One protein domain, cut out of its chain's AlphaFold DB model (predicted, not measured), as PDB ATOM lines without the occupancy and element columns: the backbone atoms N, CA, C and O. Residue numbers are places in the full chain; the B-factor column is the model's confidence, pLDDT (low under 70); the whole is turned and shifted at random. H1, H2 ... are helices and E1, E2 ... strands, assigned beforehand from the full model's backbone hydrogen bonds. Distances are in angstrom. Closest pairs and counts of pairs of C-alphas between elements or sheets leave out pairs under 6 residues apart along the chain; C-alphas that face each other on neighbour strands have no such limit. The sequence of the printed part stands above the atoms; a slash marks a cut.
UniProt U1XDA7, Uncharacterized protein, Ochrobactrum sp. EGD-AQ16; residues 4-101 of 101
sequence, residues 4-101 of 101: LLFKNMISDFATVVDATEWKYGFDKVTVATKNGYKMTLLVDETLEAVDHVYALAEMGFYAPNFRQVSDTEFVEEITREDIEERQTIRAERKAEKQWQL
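AT A GLANCE: This is residues 4 to 101 of the 101 residues of an uncharacterized protein of Ochrobactrum sp. EGD-AQ16 (UniProt U1XDA7). A strongly twisted sheet of five strands has two helices, H1 and H2, over one face and no named helix over the other, while the long helix H3 leads away from it as an arm; residues 95 to 101, of which 95 to 99 belong to H3, stick out. The printed part has 98 residues, in the order H1 E1 E2 E3 H2 E4 E5 H3; the sheet, E1 E2 E3 E5 E4, is mixed, and the class is mixed, helices and strands. The whole is compact, with a radius of gyration of the C-alphas of 14.0 A, yet elongated, spanning 45 by 29 by 23 A.

IN THESE COORDINATES: H1, residues 4 to 10, begins at C-alpha 4 (167.639, 298.898, 150.302). E1, residues 14 to 21, is 19.7 A long and bends by 61 degrees at residue 17; E2, residues 27 to 33, is 18.1 A and E3, residues 38 to 43, 14.9 A. H2, residues 48 to 59, is 15.6 A. E4 is residues 66 to 70 and E5 residues 73 to 76. H3, residues 80 to 99, is 28.9 A and ends at C-alpha 99 (146.826, 312.195, 157.298).

HOW THE PARTS SIT: E1, E2 and E3 form a meander, each strand the antiparallel neighbour of the one before, with N 17 and O 30 at 2.9 A and N 29 and O 41 at 2.9 A. E3 and E5 are parallel, N 76 to O 40 being 2.8 A. E4 and E5 are an antiparallel hairpin, N 67 to O 75 being 2.8 A. H2 is on the sheet over E2 and E3, at a height of 8.8 A; its closest C-alphas to E3 are Ala 49 and Val 43, 5.7 A. H1, on the same face over E2, touches H2 residues 50 to 54 alone, the closest C-alphas being Ile 10 and Val 50, 6.4 A, at a shallow tilt of 28 degrees, the same way. H3 is not on the sheet and is apart from H1 and H2. In H1, H2 and H3 every O i to N i+4 pair is within hydrogen-bond range.

THE WHOLE: The C-alphas farthest apart, those of Asp 71 and Leu 101, are 48.1 A apart. The printed part has no cut and no long link. The model's pLDDT is under 70 at residues 45 to 47 and 97 to 101.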
ATOM      1  N   LEU A   4     167.159 298.510 151.630       89.12
ATOM      2  CA  LEU A   4     167.639 298.898 150.302       89.12
ATOM      3  C   LEU A   4     167.952 300.397 150.216       89.12
ATOM      4  O   LEU A   4     168.999 300.771 149.694       89.12
ATOM      5  N   LEU A   5     167.065 301.252 150.736       89.62
ATOM      6  CA  LEU A   5     167.301 302.694 150.748       89.62
ATOM      7  C   LEU A   5     168.506 303.038 151.635       89.62
ATOM      8  O   LEU A   5     169.371 303.786 151.196       89.62
ATOM      9  N   PHE A   6     168.619 302.410 152.809       91.50
ATOM     10  CA  PHE A   6     169.786 302.556 153.682       91.50
ATOM     11  C   PHE A   6     171.093 302.191 152.962       91.50
ATOM     12  O   PHE A   6     172.024 302.991 152.936       91.50
ATOM     13  N   LYS A   7     171.141 301.022 152.302       93.25
ATOM     14  CA  LYS A   7     172.301 300.573 151.512       93.25
ATOM     15  C   LYS A   7     172.718 301.591 150.453       93.25
ATOM     16  O   LYS A   7     173.908 301.848 150.305       93.25
ATOM     17  N   ASN A   8     171.753 302.167 149.739       93.56
ATOM     18  CA  ASN A   8     172.038 303.176 148.722       93.56
ATOM     19  C   ASN A   8     172.618 304.452 149.348       93.56
ATOM     20  O   ASN A   8     173.596 304.983 148.831       93.56
ATOM     21  N   MET A   9     172.063 304.907 150.476       93.12
ATOM     22  CA  MET A   9     172.498 306.136 151.148       93.12
ATOM     23  C   MET A   9     173.915 306.049 151.721       93.12
ATOM     24  O   MET A   9     174.628 307.044 151.698       93.12
ATOM     25  N   ILE A  10     174.337 304.877 152.207       94.12
ATOM     26  CA  ILE A  10     175.684 304.709 152.776       94.12
ATOM     27  C   ILE A  10     176.745 304.287 151.752       94.12
ATOM     28  O   ILE A  10     177.921 304.216 152.099       94.12
ATOM     29  N   SER A  11     176.357 303.973 150.511       95.06
ATOM     30  CA  SER A  11     177.228 303.309 149.521       95.06
ATOM     31  C   SER A  11     178.509 304.080 149.175       95.06
ATOM     32  O   SER A  11     179.533 303.479 148.824       95.06
ATOM     33  N   ASP A  12     178.491 305.399 149.346       94.81
ATOM     34  CA  ASP A  12     179.645 306.258 149.099       94.81
ATOM     35  C   ASP A  12     180.735 306.132 150.171       94.81
ATOM     36  O   ASP A  12     181.900 306.405 149.878       94.81
ATOM     37  N   PHE A  13     180.417 305.643 151.372       94.19
ATOM     38  CA  PHE A  13     181.347 305.635 152.512       94.19
ATOM     39  C   PHE A  13     181.354 304.334 153.332       94.19
ATOM     40  O   PHE A  13     182.278 304.102 154.116       94.19
ATOM     41  N   ALA A  14     180.398 303.431 153.120       95.88
ATOM     42  CA  ALA A  14     180.331 302.140 153.792       95.88
ATOM     43  C   ALA A  14     179.612 301.072 152.954       95.88
ATOM     44  O   ALA A  14     178.999 301.331 151.921       95.88
ATOM     45  N   THR A  15     179.701 299.821 153.391       96.62
ATOM     46  CA  THR A  15     179.024 298.679 152.772       96.62
ATOM     47  C   THR A  15     178.414 297.798 153.852       96.62
ATOM     48  O   THR A  15     179.060 297.498 154.850       96.62
ATOM     49  N   VAL A  16     177.170 297.359 153.654       96.19
ATOM     50  CA  VAL A  16     176.529 296.374 154.536       96.19
ATOM     51  C   VAL A  16     177.196 295.014 154.346       96.19
ATOM     52  O   VAL A  16     177.213 294.495 153.230       96.19
ATOM     53  N   VAL A  17     177.707 294.439 155.431       96.06
ATOM     54  CA  VAL A  17     178.354 293.116 155.442       96.06
ATOM     55  C   VAL A  17     177.464 292.030 156.034       96.06
ATOM     56  O   VAL A  17     177.587 290.875 155.642       96.06
ATOM     57  N   ASP A  18     176.555 292.401 156.933       95.62
ATOM     58  CA  ASP A  18     175.554 291.500 157.498       95.62
ATOM     59  C   ASP A  18     174.264 292.266 157.796       95.62
ATOM     60  O   ASP A  18     174.292 293.462 158.102       95.62
ATOM     61  N   ALA A  19     173.127 291.590 157.669       94.06
ATOM     62  CA  ALA A  19     171.826 292.146 158.002       94.06
ATOM     63  C   ALA A  19     170.887 291.028 158.443       94.06
ATOM     64  O   ALA A  19     170.653 290.068 157.708       94.06
ATOM     65  N   THR A  20     170.321 291.186 159.631       92.25
ATOM     66  CA  THR A  20     169.369 290.244 160.212       92.25
ATOM     67  C   THR A  20     168.141 291.001 160.685       92.25
ATOM     68  O   THR A  20     168.253 292.066 161.293       92.25
ATOM     69  N   GLU A  21     166.959 290.456 160.406       87.69
ATOM     70  CA  GLU A  21     165.733 290.986 160.993       87.69
ATOM     71  C   GLU A  21     165.833 290.844 162.514       87.69
ATOM     72  O   GLU A  21     166.155 289.773 163.043       87.69
ATOM     73  N   TRP A  22     165.575 291.936 163.225       85.88
ATOM     74  CA  TRP A  22     165.536 291.942 164.674       85.88
ATOM     75  C   TRP A  22     164.114 292.133 165.195       85.88
ATOM     76  O   TRP A  22     163.137 292.315 164.471       85.88
ATOM     77  N   LYS A  23     163.988 292.046 166.518       81.19
ATOM     78  CA  LYS A  23     162.718 292.216 167.213       81.19
ATOM     79  C   LYS A  23     162.158 293.607 166.932       81.19
ATOM     80  O   LYS A  23     162.896 294.536 166.620       81.19
ATOM     81  N   TYR A  24     160.848 293.747 167.111       79.25
ATOM     82  CA  TYR A  24     160.165 295.043 167.060       79.25
ATOM     83  C   TYR A  24     160.190 295.736 165.687       79.25
ATOM     84  O   TYR A  24     159.902 296.928 165.587       79.25
ATOM     85  N   GLY A  25     160.447 294.973 164.618       77.06
ATOM     86  CA  GLY A  25     160.408 295.466 163.243       77.06
ATOM     87  C   GLY A  25     161.572 296.394 162.905       77.06
ATOM     88  O   GLY A  25     161.366 297.331 162.129       77.06
ATOM     89  N   PHE A  26     162.725 296.151 163.529       84.50
ATOM     90  CA  PHE A  26     164.016 296.759 163.229       84.50
ATOM     91  C   PHE A  26     164.888 295.775 162.455       84.50
ATOM     92  O   PHE A  26     164.842 294.578 162.734       84.50
ATOM     93  N   ASP A  27     165.738 296.273 161.562       89.25
ATOM     94  CA  ASP A  27     166.808 295.467 160.974       89.25
ATOM     95  C   ASP A  27     168.101 295.729 161.742       89.25
ATOM     96  O   ASP A  27     168.521 296.878 161.886       89.25
ATOM     97  N   LYS A  28     168.756 294.674 162.228       91.69
ATOM     98  CA  LYS A  28     170.100 294.774 162.794       91.69
ATOM     99  C   LYS A  28     171.116 294.601 161.679       91.69
ATOM    100  O   LYS A  28     171.185 293.546 161.050       91.69
ATOM    101  N   VAL A  29     171.901 295.644 161.437       94.94
ATOM    102  CA  VAL A  29     172.793 295.740 160.284       94.94
ATOM    103  C   VAL A  29     174.215 295.979 160.750       94.94
ATOM    104  O   VAL A  29     174.475 296.877 161.547       94.94
ATOM    105  N   THR A  30     175.145 295.203 160.206       95.38
ATOM    106  CA  THR A  30     176.576 295.453 160.341       95.38
ATOM    107  C   THR A  30     177.103 296.051 159.046       95.38
ATOM    108  O   THR A  30     176.909 295.503 157.956       95.38
ATOM    109  N   VAL A  31     177.802 297.173 159.164       95.88
ATOM    110  CA  VAL A  31     178.456 297.871 158.058       95.88
ATOM    111  C   VAL A  31     179.968 297.851 158.233       95.88
ATOM    112  O   VAL A  31     180.477 297.895 159.350       95.88
ATOM    113  N   ALA A  32     180.683 297.807 157.115       96.38
ATOM    114  CA  ALA A  32     182.107 298.083 157.029       96.38
ATOM    115  C   ALA A  32     182.295 299.421 156.310       96.38
ATOM    116  O   ALA A  32     181.878 299.593 155.165       96.38
ATOM    117  N   THR A  33     182.890 300.376 157.007       95.12
ATOM    118  CA  THR A  33     183.217 301.711 156.497       95.12
ATOM    119  C   THR A  33     184.512 301.669 155.681       95.12
ATOM    120  O   THR A  33     185.374 300.811 155.894       95.12
ATOM    121  N   LYS A  34     184.669 302.590 154.723       92.88
ATOM    122  CA  LYS A  34     185.845 302.628 153.833       92.88
ATOM    123  C   LYS A  34     187.156 302.937 154.559       92.88
ATOM    124  O   LYS A  34     188.211 302.529 154.082       92.88
ATOM    125  N   ASN A  35     187.100 303.614 155.705       90.94
ATOM    126  CA  ASN A  35     188.266 303.900 156.546       90.94
ATOM    127  C   ASN A  35     188.670 302.716 157.456       90.94
ATOM    128  O   ASN A  35     189.632 302.830 158.210       90.94
ATOM    129  N   GLY A  36     187.989 301.567 157.352       91.62
ATOM    130  CA  GLY A  36     188.388 300.313 157.996       91.62
ATOM    131  C   GLY A  36     187.648 299.981 159.290       91.62
ATOM    132  O   GLY A  36     187.902 298.919 159.858       91.62
ATOM    133  N   TYR A  37     186.711 300.821 159.739       94.44
ATOM    134  CA  TYR A  37     185.883 300.516 160.904       94.44
ATOM    135  C   TYR A  37     184.658 299.670 160.548       94.44
ATOM    136  O   TYR A  37     184.127 299.722 159.434       94.44
ATOM    137  N   LYS A  38     184.157 298.927 161.529       95.31
ATOM    138  CA  LYS A  38     182.890 298.206 161.470       95.31
ATOM    139  C   LYS A  38     181.930 298.730 162.524       95.31
ATOM    140  O   LYS A  38     182.326 298.989 163.657       95.31
ATOM    141  N   MET A  39     180.663 298.845 162.155       94.56
ATOM    142  CA  MET A  39     179.601 299.277 163.058       94.56
ATOM    143  C   MET A  39     178.404 298.349 162.925       94.56
ATOM    144  O   MET A  39     177.956 298.085 161.812       94.56
ATOM    145  N   THR A  40     177.876 297.874 164.047       94.81
ATOM    146  CA  THR A  40     176.587 297.182 164.099       94.81
ATOM    147  C   THR A  40     175.558 298.092 164.745       94.81
ATOM    148  O   THR A  40     175.751 298.495 165.888       94.81
ATOM    149  N   LEU A  41     174.480 298.390 164.028       92.44
ATOM    150  CA  LEU A  41     173.430 299.315 164.446       92.44
ATOM    151  C   LEU A  41     172.052 298.830 163.996       92.44
ATOM    152  O   LEU A  41     171.940 297.896 163.194       92.44
ATOM    153  N   LEU A  42     171.006 299.479 164.492       90.19
ATOM    154  CA  LEU A  42     169.654 299.280 163.997       90.19
ATOM    155  C   LEU A  42     169.278 300.274 162.931       90.19
ATOM    156  O   LEU A  42     169.429 301.480 163.078       90.19
ATOM    157  N   VAL A  43     168.716 299.722 161.869       87.81
ATOM    158  CA  VAL A  43     168.134 300.479 160.780       87.81
ATOM    159  C   VAL A  43     166.624 300.452 160.945       87.81
ATOM    160  O   VAL A  43     166.001 299.390 161.041       87.81
ATOM    161  N   ASP A  44     166.037 301.643 160.983       80.19
ATOM    162  CA  ASP A  44     164.606 301.846 161.157       80.19
ATOM    163  C   ASP A  44     164.071 302.940 160.211       80.19
ATOM    164  O   ASP A  44     164.591 303.137 159.112       80.19
ATOM    165  N   GLU A  45     162.950 303.599 160.527       68.94
ATOM    166  CA  GLU A  45     162.451 304.727 159.720       68.94
ATOM    167  C   GLU A  45     163.052 306.091 160.010       68.94
ATOM    168  O   GLU A  45     162.720 307.043 159.297       68.94
ATOM    169  N   THR A  46     163.959 306.178 160.967       68.25
ATOM    170  CA  THR A  46     164.742 307.368 161.271       68.25
ATOM    171  C   THR A  46     165.954 307.471 160.336       68.25
ATOM    172  O   THR A  46     166.357 306.504 159.686       68.25
ATOM    173  N   LEU A  47     166.491 308.686 160.186       62.44
ATOM    174  CA  LEU A  47     167.714 308.925 159.407       62.44
ATOM    175  C   LEU A  47     168.987 308.739 160.252       62.44
ATOM    176  O   LEU A  47     170.079 308.726 159.692       62.44
ATOM    177  N   GLU A  48     168.848 308.511 161.563       81.25
ATOM    178  CA  GLU A  48     169.961 308.454 162.524       81.25
ATOM    179  C   GLU A  48     170.989 307.380 162.164       81.25
ATOM    180  O   GLU A  48     172.195 307.599 162.249       81.25
ATOM    181  N   ALA A  49     170.517 306.236 161.662       87.44
ATOM    182  CA  ALA A  49     171.377 305.144 161.233       87.44
ATOM    183  C   ALA A  49     172.386 305.565 160.147       87.44
ATOM    184  O   ALA A  49     173.531 305.122 160.165       87.44
ATOM    185  N   VAL A  50     171.988 306.414 159.193       90.44
ATOM    186  CA  VAL A  50     172.893 306.881 158.124       90.44
ATOM    187  C   VAL A  50     173.906 307.866 158.690       90.44
ATOM    188  O   VAL A  50     175.095 307.747 158.395       90.44
ATOM    189  N   ASP A  51     173.449 308.785 159.540       89.81
ATOM    190  CA  ASP A  51     174.293 309.808 160.156       89.81
ATOM    191  C   ASP A  51     175.382 309.184 161.037       89.81
ATOM    192  O   ASP A  51     176.540 309.603 160.984       89.81
ATOM    193  N   HIS A  52     175.058 308.123 161.785       90.31
ATOM    194  CA  HIS A  52     176.043 307.373 162.569       90.31
ATOM    195  C   HIS A  52     177.114 306.713 161.695       90.31
ATOM    196  O   HIS A  52     178.304 306.795 162.005       90.31
ATOM    197  N   VAL A  53     176.715 306.087 160.584       92.12
ATOM    198  CA  VAL A  53     177.673 305.455 159.665       92.12
ATOM    199  C   VAL A  53     178.549 306.505 158.984       92.12
ATOM    200  O   VAL A  53     179.753 306.290 158.857       92.12
ATOM    201  N   TYR A  54     177.977 307.645 158.594       91.94
ATOM    202  CA  TYR A  54     178.721 308.764 158.021       91.94
ATOM    203  C   TYR A  54     179.740 309.339 159.015       91.94
ATOM    204  O   TYR A  54     180.912 309.492 158.674       91.94
ATOM    205  N   ALA A  55     179.328 309.591 160.262       91.06
ATOM    206  CA  ALA A  55     180.210 310.110 161.306       91.06
ATOM    207  C   ALA A  55     181.407 309.180 161.561       91.06
ATOM    208  O   ALA A  55     182.546 309.648 161.652       91.06
ATOM    209  N   LEU A  56     181.179 307.864 161.598       91.62
ATOM    210  CA  LEU A  56     182.266 306.903 161.767       91.62
ATOM    211  C   LEU A  56     183.171 306.831 160.531       91.62
ATOM    212  O   LEU A  56     184.392 306.758 160.675       91.62
ATOM    213  N   ALA A  57     182.599 306.856 159.326       92.00
ATOM    214  CA  ALA A  57     183.352 306.714 158.082       92.00
ATOM    215  C   ALA A  57     184.214 307.944 157.749       92.00
ATOM    216  O   ALA A  57     185.350 307.789 157.305       92.00
ATOM    217  N   GLU A  58     183.707 309.152 157.985       91.56
ATOM    218  CA  GLU A  58     184.403 310.390 157.609       91.56
ATOM    219  C   GLU A  58     185.177 311.008 158.771       91.56
ATOM    220  O   GLU A  58     186.248 311.580 158.576       91.56
ATOM    221  N   MET A  59     184.653 310.898 159.992       86.94
ATOM    222  CA  MET A  59     185.211 311.603 161.147       86.94
ATOM    223  C   MET A  59     185.874 310.672 162.164       86.94
ATOM    224  O   MET A  59     186.576 311.150 163.051       86.94
ATOM    225  N   GLY A  60     185.656 309.355 162.064       81.38
ATOM    226  CA  GLY A  60     186.155 308.384 163.043       81.38
ATOM    227  C   GLY A  60     185.497 308.506 164.423       81.38
ATOM    228  O   GLY A  60     185.990 307.922 165.386       81.38
ATOM    229  N   PHE A  61     184.396 309.257 164.535       78.94
ATOM    230  CA  PHE A  61     183.624 309.397 165.767       78.94
ATOM    231  C   PHE A  61     182.397 308.489 165.737       78.94
ATOM    232  O   PHE A  61     181.795 308.264 164.690       78.94
ATOM    233  N   TYR A  62     181.996 308.008 166.908       77.00
ATOM    234  CA  TYR A  62     180.767 307.248 167.103       77.00
ATOM    235  C   TYR A  62     179.927 307.888 168.212       77.00
ATOM    236  O   TYR A  62     180.449 308.593 169.078       77.00
ATOM    237  N   ALA A  63     178.612 307.679 168.161       75.94
ATOM    238  CA  ALA A  63     177.692 308.249 169.138       75.94
ATOM    239  C   ALA A  63     177.821 307.562 170.518       75.94
ATOM    240  O   ALA A  63     178.254 306.412 170.588       75.94
ATOM    241  N   PRO A  64     177.451 308.227 171.632       76.56
ATOM    242  CA  PRO A  64     177.671 307.708 172.990       76.56
ATOM    243  C   PRO A  64     177.007 306.357 173.276       76.56
ATOM    244  O   PRO A  64     177.452 305.627 174.155       76.56
ATOM    245  N   ASN A  65     175.957 306.026 172.530       86.50
ATOM    246  CA  ASN A  65     175.242 304.758 172.596       86.50
ATOM    247  C   ASN A  65     175.958 303.617 171.852       86.50
ATOM    248  O   ASN A  65     175.369 302.564 171.671       86.50
ATOM    249  N   PHE A  66     177.203 303.778 171.401       89.88
ATOM    250  CA  PHE A  66     177.986 302.681 170.833       89.88
ATOM    251  C   PHE A  66     179.087 302.243 171.789       89.88
ATOM    252  O   PHE A  66     179.909 303.038 172.248       89.88
ATOM    253  N   ARG A  67     179.165 300.932 172.013       91.38
ATOM    254  CA  ARG A  67     180.282 300.307 172.712       91.38
ATOM    255  C   ARG A  67     181.324 299.833 171.715       91.38
ATOM    256  O   ARG A  67     181.025 299.087 170.782       91.38
ATOM    257  N   GLN A  68     182.570 300.209 171.967       92.38
ATOM    258  CA  GLN A  68     183.716 299.662 171.259       92.38
ATOM    259  C   GLN A  68     183.974 298.220 171.724       92.38
ATOM    260  O   GLN A  68     184.164 297.964 172.914       92.38
ATOM    261  N   VAL A  69     183.943 297.266 170.791       91.75
ATOM    262  CA  VAL A  69     184.202 295.837 171.062       91.75
ATOM    263  C   VAL A  69     185.599 295.405 170.622       91.75
ATOM    264  O   VAL A  69     186.132 294.435 171.155       91.75
ATOM    265  N   SER A  70     186.204 296.138 169.687       92.25
ATOM    266  CA  SER A  70     187.614 296.024 169.308       92.25
ATOM    267  C   SER A  70     188.141 297.376 168.824       92.25
ATOM    268  O   SER A  70     187.366 298.314 168.645       92.25
ATOM    269  N   ASP A  71     189.439 297.471 168.534       89.19
ATOM    270  CA  ASP A  71     190.066 298.691 168.000       89.19
ATOM    271  C   ASP A  71     189.351 299.254 166.764       89.19
ATOM    272  O   ASP A  71     189.404 300.456 166.514       89.19
ATOM    273  N   THR A  72     188.665 298.395 166.002       91.25
ATOM    274  CA  THR A  72     188.001 298.780 164.753       91.25
ATOM    275  C   THR A  72     186.506 298.476 164.711       91.25
ATOM    276  O   THR A  72     185.887 298.672 163.670       91.25
ATOM    277  N   GLU A  73     185.901 298.002 165.801       93.62
ATOM    278  CA  GLU A  73     184.515 297.526 165.785       93.62
ATOM    279  C   GLU A  73     183.673 298.136 166.903       93.62
ATOM    280  O   GLU A  73     184.051 298.120 168.078       93.62
ATOM    281  N   PHE A  74     182.495 298.619 166.515       94.31
ATOM    282  CA  PHE A  74     181.532 299.294 167.375       94.31
ATOM    283  C   PHE A  74     180.166 298.625 167.272       94.31
ATOM    284  O   PHE A  74     179.723 298.228 166.191       94.31
ATOM    285  N   VAL A  75     179.479 298.508 168.401       93.25
ATOM    286  CA  VAL A  75     178.141 297.921 168.474       93.25
ATOM    287  C   VAL A  75     177.237 298.878 169.225       93.25
ATOM    288  O   VAL A  75     177.571 299.298 170.330       93.25
ATOM    289  N   GLU A  76     176.104 299.210 168.621       91.44
ATOM    290  CA  GLU A  76     175.067 300.016 169.251       91.44
ATOM    291  C   GLU A  76     174.527 299.287 170.490       91.44
ATOM    292  O   GLU A  76     174.067 298.141 170.424       91.44
ATOM    293  N   GLU A  77     174.615 299.952 171.633       89.50
ATOM    294  CA  GLU A  77     173.961 299.584 172.874       89.50
ATOM    295  C   GLU A  77     172.609 300.281 172.919       89.50
ATOM    296  O   GLU A  77     172.511 301.502 172.965       89.50
ATOM    297  N   ILE A  78     171.561 299.469 172.880       84.06
ATOM    298  CA  ILE A  78     170.183 299.935 172.867       84.06
ATOM    299  C   ILE A  78     169.525 299.526 174.170       84.06
ATOM    300  O   ILE A  78     169.497 298.344 174.535       84.06
ATOM    301  N   THR A  79     168.976 300.515 174.858       86.19
ATOM    302  CA  THR A  79     168.161 300.322 176.047       86.19
ATOM    303  C   THR A  79     166.704 300.076 175.670       86.19
ATOM    304  O   THR A  79     166.276 300.202 174.522       86.19
ATOM    305  N   ARG A  80     165.900 299.692 176.662       85.25
ATOM    306  CA  ARG A  80     164.457 299.560 176.465       85.25
ATOM    307  C   ARG A  80     163.796 300.908 176.154       85.25
ATOM    308  O   ARG A  80     162.863 300.925 175.360       85.25
ATOM    309  N   GLU A  81     164.280 301.991 176.754       85.44
ATOM    310  CA  GLU A  81     163.755 303.341 176.526       85.44
ATOM    311  C   GLU A  81     163.999 303.774 175.074       85.44
ATOM    312  O   GLU A  81     163.056 304.197 174.413       85.44
ATOM    313  N   ASP A  82     165.192 303.510 174.525       83.88
ATOM    314  CA  ASP A  82     165.510 303.792 173.112       83.88
ATOM    315  C   ASP A  82     164.575 303.041 172.145       83.88
ATOM    316  O   ASP A  82     164.148 303.565 171.116       83.88
ATOM    317  N   ILE A  83     164.230 301.788 172.473       85.06
ATOM    318  CA  ILE A  83     163.281 300.988 171.683       85.06
ATOM    319  C   ILE A  83     161.888 301.621 171.713       85.06
ATOM    320  O   ILE A  83     161.244 301.727 170.668       85.06
ATOM    321  N   GLU A  84     161.413 302.010 172.897       87.12
ATOM    322  CA  GLU A  84     160.089 302.610 173.088       87.12
ATOM    323  C   GLU A  84     159.995 303.982 172.392       87.12
ATOM    324  O   GLU A  84     158.998 304.269 171.720       87.12
ATOM    325  N   GLU A  85     161.056 304.790 172.450       84.56
ATOM    326  CA  GLU A  85     161.157 306.069 171.742       84.56
ATOM    327  C   GLU A  85     161.116 305.879 170.220       84.56
ATOM    328  O   GLU A  85     160.252 306.447 169.543       84.56
ATOM    329  N   ARG A  86     161.960 304.998 169.663       85.06
ATOM    330  CA  ARG A  86     161.977 304.714 168.215       85.06
ATOM    331  C   ARG A  86     160.644 304.157 167.712       85.06
ATOM    332  O   ARG A  86     160.194 304.501 166.616       85.06
ATOM    333  N   GLN A  87     159.970 303.327 168.509       84.69
ATOM    334  CA  GLN A  87     158.620 302.850 168.193       84.69
ATOM    335  C   GLN A  87     157.582 303.977 168.191       84.69
ATOM    336  O   GLN A  87     156.719 303.995 167.309       84.69
ATOM    337  N   THR A  88     157.678 304.913 169.136       86.44
ATOM    338  CA  THR A  88     156.792 306.082 169.218       86.44
ATOM    339  C   THR A  88     156.969 306.973 167.992       86.44
ATOM    340  O   THR A  88     155.999 307.208 167.270       86.44
ATOM    341  N   ILE A  89     158.210 307.334 167.652       82.69
ATOM    342  CA  ILE A  89     158.537 308.129 166.454       82.69
ATOM    343  C   ILE A  89     158.018 307.441 165.186       82.69
ATOM    344  O   ILE A  89     157.472 308.077 164.280       82.69
ATOM    345  N   ARG A  90     158.155 306.113 165.100       78.62
ATOM    346  CA  ARG A  90     157.633 305.337 163.970       78.62
ATOM    347  C   ARG A  90     156.110 305.417 163.877       78.62
ATOM    348  O   ARG A  90     155.580 305.542 162.770       78.62
ATOM    349  N   ALA A  91     155.409 305.313 165.003       82.44
ATOM    350  CA  ALA A  91     153.955 305.421 165.043       82.44
ATOM    351  C   ALA A  91     153.489 306.824 164.620       82.44
ATOM    352  O   ALA A  91     152.583 306.931 163.792       82.44
ATOM    353  N   GLU A  92     154.160 307.872 165.098       83.56
ATOM    354  CA  GLU A  92     153.889 309.268 164.740       83.56
ATOM    355  C   GLU A  92     154.109 309.525 163.245       83.56
ATOM    356  O   GLU A  92     153.187 309.958 162.556       83.56
ATOM    357  N   ARG A  93     155.265 309.137 162.688       78.06
ATOM    358  CA  ARG A  93     155.549 309.278 161.245       78.06
ATOM    359  C   ARG A  93     154.560 308.510 160.371       78.06
ATOM    360  O   ARG A  93     154.235 308.940 159.262       78.06
ATOM    361  N   LYS A  94     154.095 307.344 160.828       78.19
ATOM    362  CA  LYS A  94     153.071 306.568 160.117       78.19
ATOM    363  C   LYS A  94     151.724 307.286 160.145       78.19
ATOM    364  O   LYS A  94     151.053 307.305 159.115       78.19
ATOM    365  N   ALA A  95     151.352 307.873 161.281       76.62
ATOM    366  CA  ALA A  95     150.153 308.690 161.388       76.62
ATOM    367  C   ALA A  95     150.248 309.901 160.448       76.62
ATOM    368  O   ALA A  95     149.388 310.055 159.593       76.62
ATOM    369  N   GLU A  96     151.325 310.684 160.483       75.56
ATOM    370  CA  GLU A  96     151.502 311.844 159.592       75.56
ATOM    371  C   GLU A  96     151.342 311.491 158.106       75.56
ATOM    372  O   GLU A  96     150.599 312.158 157.386       75.56
ATOM    373  N   LYS A  97     151.965 310.397 157.648       69.88
ATOM    374  CA  LYS A  97     151.815 309.910 156.263       69.88
ATOM    375  C   LYS A  97     150.375 309.516 155.920       69.88
ATOM    376  O   LYS A  97     149.979 309.655 154.769       69.88
ATOM    377  N   GLN A  98     149.606 309.002 156.883       68.62
ATOM    378  CA  GLN A  98     148.198 308.644 156.684       68.62
ATOM    379  C   GLN A  98     147.274 309.862 156.629       68.62
ATOM    380  O   GLN A  98     146.275 309.806 155.929       68.62
ATOM    381  N   TRP A  99     147.599 310.947 157.335       63.22
ATOM    382  CA  TRP A  99     146.826 312.195 157.298       63.22
ATOM    383  C   TRP A  99     147.099 313.046 156.048       63.22
ATOM    384  O   TRP A  99     146.335 313.959 155.749       63.22
ATOM    385  N   GLN A 100     148.189 312.766 155.329       57.59
ATOM    386  CA  GLN A 100     148.544 313.422 154.064       57.59
ATOM    387  C   GLN A 100     147.939 312.740 152.818       57.59
ATOM    388  O   GLN A 100     148.202 313.192 151.702       57.59
ATOM    389  N   LEU A 101     147.152 311.671 152.998       50.38
ATOM    390  CA  LEU A 101     146.404 310.947 151.958       50.38
ATOM    391  C   LEU A 101     144.904 311.237 152.069       50.38
ATOM    392  O   LEU A 101     144.258 311.307 150.999       50.38
TER     393      LEU A 101